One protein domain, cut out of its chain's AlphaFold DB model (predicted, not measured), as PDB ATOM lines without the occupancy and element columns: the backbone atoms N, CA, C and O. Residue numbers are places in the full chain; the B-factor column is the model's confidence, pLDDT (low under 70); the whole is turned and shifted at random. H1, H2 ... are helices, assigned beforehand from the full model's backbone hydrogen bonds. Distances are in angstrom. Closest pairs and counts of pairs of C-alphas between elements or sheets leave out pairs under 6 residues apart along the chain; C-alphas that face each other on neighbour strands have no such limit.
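AT A GLANCE: This is residues 75 to 163 of the 198 residues of the protein "Tn3 transposase DDE domain-containing protein" of Bacillus sp. 166amftsu (UniProt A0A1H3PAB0). One very long straight helix, H2, makes the long axis, and a shorter helix, H1, meets it partway along at a steep tilt, as a lopsided V whose open side lies between the beginning of H1 and the end of H2. The last stretch, residues 144 to 163, folds back along H2 into this V, while residues 75 to 83 of H1 stick out. The printed part has 89 residues with two named helices, H1 then H2, and no named strand; its class is all helix. It is loose, with a radius of gyration of the C-alphas of 16.5 A, and elongated, spanning 56 by 31 by 19 A.

IN THESE COORDINATES: Find C-alpha 75 at (77.728, 59.650, 176.351); from there H1, residues 75 to 98, runs 34.5 A to C-alpha 98 at (97.723, 32.053, 170.793). Go on to Glu 109, where H2, residues 109 to 143, begins; it runs 50.9 A to C-alpha 143 at (57.919, 33.045, 177.648). Residues 144 to 163 hold no named element.

HOW THE PARTS SIT: Look at Arg 93 and Thr 123: H1 and H2 touch, and these are their closest C-alphas, 5.7 A apart. H1 touches H2 with residues 89 to 97 alone, and H2 touches H1 with residues 119 to 123 alone. Their lines stand at a steep tilt of 58 degrees, and they run opposite ways. In H1 and H2 every O i to N i+4 pair is within hydrogen-bond range.

THE WHOLE: The C-alphas of Lys 107 and Glu 145, the two farthest apart, are 55.8 A apart. The printed part has no cut, and the link from H1 to H2 is short, with 10 residues. Residues 75 to 83 stand free. The mean pLDDT of the printed part is 84.6; look for values under 70 at residues 99 to 105 and residue 147.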
ATOM      1  N   VAL A  75      76.765  59.683 177.465       94.12
ATOM      2  CA  VAL A  75      77.728  59.650 176.351       94.12
ATOM      3  C   VAL A  75      78.987  58.889 176.761       94.12
ATOM      4  O   VAL A  75      79.374  57.944 176.071       94.12
ATOM      5  N   ARG A  76      79.575  59.192 177.929       94.81
ATOM      6  CA  ARG A  76      80.748  58.448 178.428       94.81
ATOM      7  C   ARG A  76      80.488  56.958 178.575       94.81
ATOM      8  O   ARG A  76      81.296  56.148 178.127       94.81
ATOM      9  N   ARG A  77      79.359  56.582 179.183       92.88
ATOM     10  CA  ARG A  77      78.980  55.172 179.358       92.88
ATOM     11  C   ARG A  77      78.818  54.468 178.014       92.88
ATOM     12  O   ARG A  77      79.278  53.340 177.868       92.88
ATOM     13  N   ASN A  78      78.198  55.118 177.033       90.94
ATOM     14  CA  ASN A  78      78.022  54.555 175.695       90.94
ATOM     15  C   ASN A  78      79.373  54.329 174.999       90.94
ATOM     16  O   ASN A  78      79.617  53.237 174.483       90.94
ATOM     17  N   VAL A  79      80.269  55.320 175.055       92.75
ATOM     18  CA  VAL A  79      81.635  55.217 174.516       92.75
ATOM     19  C   VAL A  79      82.406  54.094 175.206       92.75
ATOM     20  O   VAL A  79      82.947  53.224 174.526       92.75
ATOM     21  N   GLN A  80      82.391  54.037 176.541       91.50
ATOM     22  CA  GLN A  80      83.086  52.986 177.286       91.50
ATOM     23  C   GLN A  80      82.543  51.595 176.950       91.50
ATOM     24  O   GLN A  80      83.317  50.662 176.768       91.50
ATOM     25  N   ARG A  81      81.220  51.433 176.803       88.56
ATOM     26  CA  ARG A  81      80.633  50.156 176.367       88.56
ATOM     27  C   ARG A  81      81.093  49.766 174.962       88.56
ATOM     28  O   ARG A  81      81.342  48.589 174.714       88.56
ATOM     29  N   ALA A  82      81.198  50.714 174.034       88.06
ATOM     30  CA  ALA A  82      81.713  50.441 172.694       88.06
ATOM     31  C   ALA A  82      83.196  50.027 172.725       88.06
ATOM     32  O   ALA A  82      83.545  49.008 172.129       88.06
ATOM     33  N   LEU A  83      84.030  50.748 173.483       89.25
ATOM     34  CA  LEU A  83      85.448  50.423 173.675       89.25
ATOM     35  C   LEU A  83      85.631  49.046 174.317       89.25
ATOM     36  O   LEU A  83      86.330  48.204 173.761       89.25
ATOM     37  N   ASN A  84      84.917  48.764 175.411       89.06
ATOM     38  CA  ASN A  84      84.973  47.473 176.099       89.06
ATOM     39  C   ASN A  84      84.615  46.306 175.169       89.06
ATOM     40  O   ASN A  84      85.221  45.238 175.268       89.06
ATOM     41  N   ARG A  85      83.655  46.487 174.248       87.06
ATOM     42  CA  ARG A  85      83.328  45.471 173.232       87.06
ATOM     43  C   ARG A  85      84.495  45.238 172.274       87.06
ATOM     44  O   ARG A  85      84.856  44.085 172.052       87.06
ATOM     45  N   GLY A  86      85.103  46.303 171.750       89.94
ATOM     46  CA  GLY A  86      86.274  46.204 170.871       89.94
ATOM     47  C   GLY A  86      87.471  45.545 171.561       89.94
ATOM     48  O   GLY A  86      88.069  44.616 171.026       89.94
ATOM     49  N   GLU A  87      87.775  45.949 172.794       90.50
ATOM     50  CA  GLU A  87      88.838  45.339 173.594       90.50
ATOM     51  C   GLU A  87      88.571  43.865 173.894       90.50
ATOM     52  O   GLU A  87      89.478  43.042 173.777       90.50
ATOM     53  N   SER A  88      87.335  43.510 174.251       90.44
ATOM     54  CA  SER A  88      86.948  42.116 174.496       90.44
ATOM     55  C   SER A  88      87.096  41.273 173.233       90.44
ATOM     56  O   SER A  88      87.642  40.175 173.297       90.44
ATOM     57  N   TYR A  89      86.700  41.813 172.075       91.94
ATOM     58  CA  TYR A  89      86.889  41.158 170.782       91.94
ATOM     59  C   TYR A  89      88.374  40.933 170.491       91.94
ATOM     60  O   TYR A  89      88.780  39.833 170.126       91.94
ATOM     61  N   HIS A  90      89.214  41.950 170.702       90.62
ATOM     62  CA  HIS A  90      90.654  41.823 170.500       90.62
ATOM     63  C   HIS A  90      91.303  40.838 171.478       90.62
ATOM     64  O   HIS A  90      92.202  40.102 171.072       90.62
ATOM     65  N   LYS A  91      90.846  40.781 172.736       90.56
ATOM     66  CA  LYS A  91      91.284  39.780 173.721       90.56
ATOM     67  C   LYS A  91      90.896  38.366 173.287       90.56
ATOM     68  O   LYS A  91      91.756  37.493 173.321       90.56
ATOM     69  N   LEU A  92      89.662  38.156 172.826       90.88
ATOM     70  CA  LEU A  92      89.214  36.866 172.293       90.88
ATOM     71  C   LEU A  92      90.026  36.461 171.060       90.88
ATOM     72  O   LEU A  92      90.586  35.371 171.026       90.88
ATOM     73  N   ARG A  93      90.153  37.356 170.074       89.00
ATOM     74  CA  ARG A  93      90.937  37.092 168.860       89.00
ATOM     75  C   ARG A  93      92.376  36.735 169.209       89.00
ATOM     76  O   ARG A  93      92.923  35.801 168.642       89.00
ATOM     77  N   ARG A  94      92.972  37.444 170.174       86.25
ATOM     78  CA  ARG A  94      94.298  37.127 170.708       86.25
ATOM     79  C   ARG A  94      94.325  35.728 171.324       86.25
ATOM     80  O   ARG A  94      95.217  34.961 170.994       86.25
ATOM     81  N   ALA A  95      93.367  35.379 172.175       88.06
ATOM     82  CA  ALA A  95      93.306  34.053 172.781       88.06
ATOM     83  C   ALA A  95      93.213  32.944 171.725       88.06
ATOM     84  O   ALA A  95      94.007  32.014 171.761       88.06
ATOM     85  N   VAL A  96      92.340  33.100 170.727       87.88
ATOM     86  CA  VAL A  96      92.201  32.180 169.585       87.88
ATOM     87  C   VAL A  96      93.512  32.039 168.810       87.88
ATOM     88  O   VAL A  96      93.943  30.935 168.490       87.88
ATOM     89  N   SER A  97      94.165  33.165 168.547       81.50
ATOM     90  CA  SER A  97      95.459  33.235 167.883       81.50
ATOM     91  C   SER A  97      96.567  32.503 168.668       81.50
ATOM     92  O   SER A  97      97.348  31.757 168.092       81.50
ATOM     93  N   TYR A  98      96.641  32.650 169.990       76.25
ATOM     94  CA  TYR A  98      97.723  32.053 170.793       76.25
ATOM     95  C   TYR A  98      97.406  30.666 171.366       76.25
ATOM     96  O   TYR A  98      98.302  30.016 171.893       76.25
ATOM     97  N   ALA A  99      96.169  30.187 171.236       69.06
ATOM     98  CA  ALA A  99      95.665  28.976 171.881       69.06
ATOM     99  C   ALA A  99      96.502  27.700 171.664       69.06
ATOM    100  O   ALA A  99      96.448  26.789 172.478       69.06
ATOM    101  N   ASN A 100      97.288  27.612 170.585       61.69
ATOM    102  CA  ASN A 100      98.159  26.459 170.314       61.69
ATOM    103  C   ASN A 100      99.553  26.849 169.800       61.69
ATOM    104  O   ASN A 100     100.306  26.003 169.319       61.69
ATOM    105  N   PHE A 101      99.903  28.135 169.876       61.09
ATOM    106  CA  PHE A 101     101.152  28.650 169.327       61.09
ATOM    107  C   PHE A 101     101.819  29.591 170.329       61.09
ATOM    108  O   PHE A 101     101.488  30.771 170.392       61.09
ATOM    109  N   ASP A 102     102.831  29.097 171.046       59.34
ATOM    110  CA  ASP A 102     103.681  29.938 171.905       59.34
ATOM    111  C   ASP A 102     104.502  30.961 171.096       59.34
ATOM    112  O   ASP A 102     104.980  31.960 171.635       59.34
ATOM    113  N   LYS A 103     104.679  30.729 169.783       58.66
ATOM    114  CA  LYS A 103     105.350  31.644 168.847       58.66
ATOM    115  C   LYS A 103     104.667  31.635 167.471       58.66
ATOM    116  O   LYS A 103     104.419  30.547 166.942       58.66
ATOM    117  N   PRO A 104     104.429  32.803 166.846       58.97
ATOM    118  CA  PRO A 104     103.939  32.868 165.472       58.97
ATOM    119  C   PRO A 104     104.977  32.261 164.513       58.97
ATOM    120  O   PRO A 104     106.117  32.716 164.453       58.97
ATOM    121  N   ARG A 105     104.592  31.219 163.765       62.94
ATOM    122  CA  ARG A 105     105.440  30.542 162.763       62.94
ATOM    123  C   ARG A 105     105.131  31.018 161.338       62.94
ATOM    124  O   ARG A 105     105.033  30.201 160.428       62.94
ATOM    125  N   PHE A 106     104.943  32.318 161.133       70.81
ATOM    126  CA  PHE A 106     104.656  32.852 159.796       70.81
ATOM    127  C   PHE A 106     105.955  33.265 159.116       70.81
ATOM    128  O   PHE A 106     106.712  34.062 159.669       70.81
ATOM    129  N   LYS A 107     106.223  32.709 157.933       72.69
ATOM    130  CA  LYS A 107     107.416  33.045 157.141       72.69
ATOM    131  C   LYS A 107     107.127  34.129 156.103       72.69
ATOM    132  O   LYS A 107     108.054  34.828 155.705       72.69
ATOM    133  N   THR A 108     105.868  34.283 155.689       85.50
ATOM    134  CA  THR A 108     105.450  35.240 154.656       85.50
ATOM    135  C   THR A 108     104.321  36.156 155.135       85.50
ATOM    136  O   THR A 108     103.609  35.846 156.091       85.50
ATOM    137  N   GLU A 109     104.138  37.290 154.455       85.38
ATOM    138  CA  GLU A 109     103.004  38.198 154.686       85.38
ATOM    139  C   GLU A 109     101.660  37.519 154.375       85.38
ATOM    140  O   GLU A 109     100.683  37.697 155.102       85.38
ATOM    141  N   GLN A 110     101.624  36.679 153.339       86.81
ATOM    142  CA  GLN A 110     100.435  35.921 152.951       86.81
ATOM    143  C   GLN A 110      99.996  34.954 154.058       86.81
ATOM    144  O   GLN A 110      98.808  34.898 154.380       86.81
ATOM    145  N   ASP A 111     100.941  34.265 154.707       84.38
ATOM    146  CA  ASP A 111     100.639  33.382 155.841       84.38
ATOM    147  C   ASP A 111     100.039  34.163 157.019       84.38
ATOM    148  O   ASP A 111      99.104  33.694 157.672       84.38
ATOM    149  N   GLN A 112     100.549  35.372 157.287       82.94
ATOM    150  CA  GLN A 112     100.023  36.240 158.346       82.94
ATOM    151  C   GLN A 112      98.598  36.708 158.038       82.94
ATOM    152  O   GLN A 112      97.751  36.721 158.935       82.94
ATOM    153  N   GLN A 113      98.323  37.073 156.783       87.00
ATOM    154  CA  GLN A 113      96.985  37.469 156.343       87.00
ATOM    155  C   GLN A 113      96.006  36.300 156.456       87.00
ATOM    156  O   GLN A 113      94.979  36.436 157.122       87.00
ATOM    157  N   LEU A 114      96.350  35.137 155.894       87.81
ATOM    158  CA  LEU A 114      95.521  33.933 155.955       87.81
ATOM    159  C   LEU A 114      95.190  33.566 157.402       87.81
ATOM    160  O   LEU A 114      94.034  33.340 157.752       87.81
ATOM    161  N   TRP A 115      96.192  33.577 158.274       84.38
ATOM    162  CA  TRP A 115      95.982  33.271 159.678       84.38
ATOM    163  C   TRP A 115      95.149  34.329 160.409       84.38
ATOM    164  O   TRP A 115      94.321  34.003 161.267       84.38
ATOM    165  N   GLY A 116      95.334  35.601 160.057       87.75
ATOM    166  CA  GLY A 116      94.517  36.704 160.543       87.75
ATOM    167  C   GLY A 116      93.040  36.535 160.185       87.75
ATOM    168  O   GLY A 116      92.185  36.829 161.031       87.75
ATOM    169  N   GLU A 117      92.760  36.027 158.985       90.38
ATOM    170  CA  GLU A 117      91.421  35.710 158.489       90.38
ATOM    171  C   GLU A 117      90.825  34.467 159.157       90.38
ATOM    172  O   GLU A 117      89.696  34.521 159.646       90.38
ATOM    173  N   CYS A 118      91.592  33.383 159.302       89.38
ATOM    174  CA  CYS A 118      91.152  32.197 160.044       89.38
ATOM    175  C   CYS A 118      90.835  32.528 161.511       89.38
ATOM    176  O   CYS A 118      89.793  32.130 162.032       89.38
ATOM    177  N   SER A 119      91.690  33.321 162.168       89.06
ATOM    178  CA  SER A 119      91.458  33.778 163.545       89.06
ATOM    179  C   SER A 119      90.188  34.626 163.643       89.06
ATOM    180  O   SER A 119      89.432  34.506 164.608       89.06
ATOM    181  N   ARG A 120      89.925  35.478 162.641       91.62
ATOM    182  CA  ARG A 120      88.701  36.286 162.556       91.62
ATOM    183  C   ARG A 120      87.461  35.407 162.400       91.62
ATOM    184  O   ARG A 120      86.485  35.630 163.111       91.62
ATOM    185  N   LEU A 121      87.516  34.407 161.520       94.00
ATOM    186  CA  LEU A 121      86.427  33.454 161.313       94.00
ATOM    187  C   LEU A 121      86.092  32.712 162.611       94.00
ATOM    188  O   LEU A 121      84.948  32.752 163.055       94.00
ATOM    189  N   LEU A 122      87.091  32.115 163.264       91.50
ATOM    190  CA  LEU A 122      86.886  31.353 164.496       91.50
ATOM    191  C   LEU A 122      86.365  32.231 165.647       91.50
ATOM    192  O   LEU A 122      85.448  31.837 166.365       91.50
ATOM    193  N   THR A 123      86.878  33.460 165.768       92.94
ATOM    194  CA  THR A 123      86.358  34.465 166.713       92.94
ATOM    195  C   THR A 123      84.868  34.734 166.475       92.94
ATOM    196  O   THR A 123      84.083  34.763 167.421       92.94
ATOM    197  N   ASN A 124      84.456  34.893 165.215       94.44
ATOM    198  CA  ASN A 124      83.054  35.117 164.866       94.44
ATOM    199  C   ASN A 124      82.185  33.882 165.142       94.44
ATOM    200  O   ASN A 124      81.061  34.044 165.608       94.44
ATOM    201  N   CYS A 125      82.694  32.667 164.915       93.31
ATOM    202  CA  CYS A 125      81.993  31.429 165.265       93.31
ATOM    203  C   CYS A 125      81.724  31.332 166.774       93.31
ATOM    204  O   CYS A 125      80.610  31.002 167.170       93.31
ATOM    205  N   ILE A 126      82.705  31.683 167.613       92.88
ATOM    206  CA  ILE A 126      82.544  31.730 169.075       92.88
ATOM    207  C   ILE A 126      81.476  32.754 169.480       92.88
ATOM    208  O   ILE A 126      80.573  32.445 170.256       92.88
ATOM    209  N   ILE A 127      81.545  33.966 168.923       93.56
ATOM    210  CA  ILE A 127      80.561  35.019 169.206       93.56
ATOM    211  C   ILE A 127      79.162  34.577 168.775       93.56
ATOM    212  O   ILE A 127      78.202  34.793 169.510       93.56
ATOM    213  N   TYR A 128      79.040  33.941 167.609       93.19
ATOM    214  CA  TYR A 128      77.776  33.406 167.115       93.19
ATOM    215  C   TYR A 128      77.222  32.315 168.033       93.19
ATOM    216  O   TYR A 128      76.046  32.359 168.386       93.19
ATOM    217  N   TYR A 129      78.065  31.377 168.467       91.75
ATOM    218  CA  TYR A 129      77.692  30.329 169.413       91.75
ATOM    219  C   TYR A 129      77.121  30.922 170.709       91.75
ATOM    220  O   TYR A 129      75.985  30.627 171.082       91.75
ATOM    221  N   ASN A 130      77.847  31.854 171.332       92.19
ATOM    222  CA  ASN A 130      77.395  32.535 172.545       92.19
ATOM    223  C   ASN A 130      76.111  33.343 172.324       92.19
ATOM    224  O   ASN A 130      75.191  33.284 173.136       92.19
ATOM    225  N   ALA A 131      76.029  34.096 171.223       91.81
ATOM    226  CA  ALA A 131      74.850  34.885 170.889       91.81
ATOM    227  C   ALA A 131      73.623  33.991 170.661       91.81
ATOM    228  O   ALA A 131      72.527  34.360 171.075       91.81
ATOM    229  N   SER A 132      73.799  32.814 170.056       90.94
ATOM    230  CA  SER A 132      72.734  31.834 169.828       90.94
ATOM    231  C   SER A 132      72.191  31.280 171.147       90.94
ATOM    232  O   SER A 132      70.975  31.258 171.342       90.94
ATOM    233  N   ILE A 133      73.073  30.930 172.094       89.19
ATOM    234  CA  ILE A 133      72.671  30.510 173.448       89.19
ATOM    235  C   ILE A 133      71.915  31.637 174.151       89.19
ATOM    236  O   ILE A 133      70.778  31.436 174.575       89.19
ATOM    237  N   LEU A 134      72.507  32.834 174.226       89.44
ATOM    238  CA  LEU A 134      71.904  33.980 174.914       89.44
ATOM    239  C   LEU A 134      70.547  34.363 174.311       89.44
ATOM    240  O   LEU A 134      69.607  34.626 175.054       89.44
ATOM    241  N   SER A 135      70.422  34.337 172.981       89.75
ATOM    242  CA  SER A 135      69.161  34.621 172.285       89.75
ATOM    243  C   SER A 135      68.082  33.610 172.659       89.75
ATOM    244  O   SER A 135      66.974  33.998 173.018       89.75
ATOM    245  N   LYS A 136      68.404  32.311 172.636       88.06
ATOM    246  CA  LYS A 136      67.434  31.268 172.988       88.06
ATOM    247  C   LYS A 136      67.059  31.301 174.472       88.06
ATOM    248  O   LYS A 136      65.888  31.116 174.798       88.06
ATOM    249  N   MET A 137      68.014  31.579 175.362       84.88
ATOM    250  CA  MET A 137      67.740  31.757 176.794       84.88
ATOM    251  C   MET A 137      66.854  32.979 177.058       84.88
ATOM    252  O   MET A 137      65.954  32.901 177.890       84.88
ATOM    253  N   LEU A 138      67.063  34.079 176.328       86.31
ATOM    254  CA  LEU A 138      66.218  35.268 176.423       86.31
ATOM    255  C   LEU A 138      64.781  34.957 175.991       86.31
ATOM    256  O   LEU A 138      63.856  35.212 176.754       86.31
ATOM    257  N   THR A 139      64.598  34.313 174.833       86.50
ATOM    258  CA  THR A 139      63.270  33.891 174.353       86.50
ATOM    259  C   THR A 139      62.572  32.947 175.335       86.50
ATOM    260  O   THR A 139      61.358  33.023 175.514       86.50
ATOM    261  N   TYR A 140      63.316  32.049 175.987       82.38
ATOM    262  CA  TYR A 140      62.755  31.187 177.028       82.38
ATOM    263  C   TYR A 140      62.338  31.987 178.273       82.38
ATOM    264  O   TYR A 140      61.242  31.778 178.789       82.38
ATOM    265  N   GLY A 141      63.182  32.915 178.735       81.00
ATOM    266  CA  GLY A 141      62.888  33.779 179.880       81.00
ATOM    267  C   GLY A 141      61.651  34.652 179.666       81.00
ATOM    268  O   GLY A 141      60.802  34.716 180.549       81.00
ATOM    269  N   GLU A 142      61.508  35.237 178.473       83.06
ATOM    270  CA  GLU A 142      60.338  36.035 178.075       83.06
ATOM    271  C   GLU A 142      59.043  35.212 178.085       83.06
ATOM    272  O   GLU A 142      58.016  35.688 178.559       83.06
ATOM    273  N   ARG A 143      59.084  33.953 177.623       82.44
ATOM    274  CA  ARG A 143      57.919  33.045 177.648       82.44
ATOM    275  C   ARG A 143      57.514  32.598 179.052       82.44
ATOM    276  O   ARG A 143      56.372  32.204 179.246       82.44
ATOM    277  N   MET A 144      58.454  32.600 179.992       77.94
ATOM    278  CA  MET A 144      58.264  32.124 181.367       77.94
ATOM    279  C   MET A 144      58.110  33.277 182.372       77.94
ATOM    280  O   MET A 144      58.198  33.030 183.573       77.94
ATOM    281  N   GLU A 145      57.958  34.521 181.893       73.88
ATOM    282  CA  GLU A 145      57.890  35.755 182.699       73.88
ATOM    283  C   GLU A 145      59.016  35.879 183.746       73.88
ATOM    284  O   GLU A 145      58.855  36.469 184.814       73.88
ATOM    285  N   ARG A 146      60.194  35.314 183.452       74.00
ATOM    286  CA  ARG A 146      61.368  35.426 184.323       74.00
ATOM    287  C   ARG A 146      62.117  36.719 184.043       74.00
ATOM    288  O   ARG A 146      62.270  37.122 182.889       74.00
ATOM    289  N   ASP A 147      62.668  37.309 185.102       69.94
ATOM    290  CA  ASP A 147      63.577  38.443 184.973       69.94
ATOM    291  C   ASP A 147      64.803  38.047 184.130       69.94
ATOM    292  O   ASP A 147      65.630  37.219 184.516       69.94
ATOM    293  N   SER A 148      64.878  38.623 182.931       71.81
ATOM    294  CA  SER A 148      65.928  38.388 181.942       71.81
ATOM    295  C   SER A 148      66.932  39.541 181.873       71.81
ATOM    296  O   SER A 148      67.831  39.536 181.025       71.81
ATOM    297  N   ASP A 149      66.841  40.524 182.774       76.88
ATOM    298  CA  ASP A 149      67.714  41.698 182.751       76.88
ATOM    299  C   ASP A 149      69.182  41.358 183.009       76.88
ATOM    300  O   ASP A 149      70.078  42.054 182.520       76.88
ATOM    301  N   MET A 150      69.460  40.251 183.701       76.56
ATOM    302  CA  MET A 150      70.822  39.741 183.845       76.56
ATOM    303  C   MET A 150      71.388  39.233 182.510       76.56
ATOM    304  O   MET A 150      72.533  39.547 182.186       76.56
ATOM    305  N   LEU A 151      70.600  38.511 181.701       79.56
ATOM    306  CA  LEU A 151      71.049  37.988 180.401       79.56
ATOM    307  C   LEU A 151      71.459  39.126 179.460       79.56
ATOM    308  O   LEU A 151      72.465  39.020 178.763       79.56
ATOM    309  N   LYS A 152      70.748  40.259 179.520       77.12
ATOM    310  CA  LYS A 152      71.070  41.475 178.752       77.12
ATOM    311  C   LYS A 152      72.424  42.091 179.132       77.12
ATOM    312  O   LYS A 152      72.975  42.875 178.359       77.12
ATOM    313  N   ARG A 153      72.970  41.764 180.311       80.31
ATOM    314  CA  ARG A 153      74.291  42.231 180.771       80.31
ATOM    315  C   ARG A 153      75.431  41.316 180.326       80.31
ATOM    316  O   ARG A 153      76.583  41.750 180.360       80.31
ATOM    317  N   ILE A 154      75.140  40.085 179.906       83.12
ATOM    318  CA  ILE A 154      76.163  39.134 179.467       83.12
ATOM    319  C   ILE A 154      76.623  39.509 178.059       83.12
ATOM    320  O   ILE A 154      75.828  39.663 177.133       83.12
ATOM    321  N   SER A 155      77.935  39.663 177.886       84.81
ATOM    322  CA  SER A 155      78.513  39.931 176.573       84.81
ATOM    323  C   SER A 155      78.606  38.640 175.754       84.81
ATOM    324  O   SER A 155      79.256  37.699 176.210       84.81
ATOM    325  N   PRO A 156      78.106  38.610 174.504       88.44
ATOM    326  CA  PRO A 156      78.328  37.486 173.589       88.44
ATOM    327  C   PRO A 156      79.807  37.238 173.241       88.44
ATOM    328  O   PRO A 156      80.143  36.227 172.637       88.44
ATOM    329  N   ILE A 157      80.701  38.166 173.594       91.12
ATOM    330  CA  ILE A 157      82.146  38.071 173.342       91.12
ATOM    331  C   ILE A 157      82.871  37.333 174.484       91.12
ATOM    332  O   ILE A 157      84.053  37.024 174.354       91.12
ATOM    333  N   ALA A 158      82.195  37.042 175.602       86.25
ATOM    334  CA  ALA A 158      82.777  36.266 176.696       86.25
ATOM    335  C   ALA A 158      83.267  34.899 176.190       86.25
ATOM    336  O   ALA A 158      82.617  34.269 175.365       86.25
ATOM    337  N   TRP A 159      84.433  34.451 176.645       86.19
ATOM    338  CA  TRP A 159      85.062  33.233 176.111       86.19
ATOM    339  C   TRP A 159      85.815  32.422 177.157       86.19
ATOM    340  O   TRP A 159      86.350  31.368 176.842       86.19
ATOM    341  N   GLN A 160      85.839  32.884 178.407       85.62
ATOM    342  CA  GLN A 160      86.496  32.193 179.512       85.62
ATOM    343  C   GLN A 160      85.894  30.804 179.781       85.62
ATOM    344  O   GLN A 160      86.566  29.954 180.351       85.62
ATOM    345  N   HIS A 161      84.647  30.567 179.361       85.31
ATOM    346  CA  HIS A 161      83.974  29.268 179.435       85.31
ATOM    347  C   HIS A 161      84.325  28.316 178.282       85.31
ATOM    348  O   HIS A 161      83.858  27.183 178.274       85.31
ATOM    349  N   ILE A 162      85.121  28.753 177.300       87.06
ATOM    350  CA  ILE A 162      85.508  27.952 176.134       87.06
ATOM    351  C   ILE A 162      86.967  27.539 176.287       87.06
ATOM    352  O   ILE A 162      87.866  28.382 176.337       87.06
ATOM    353  N   ASN A 163      87.219  26.229 176.304       87.44
ATOM    354  CA  ASN A 163      88.582  25.722 176.280       87.44
ATOM    355  C   ASN A 163      89.162  25.818 174.862       87.44
ATOM    356  O   ASN A 163      88.785  25.064 173.966       87.44
TER     357      ASN A 163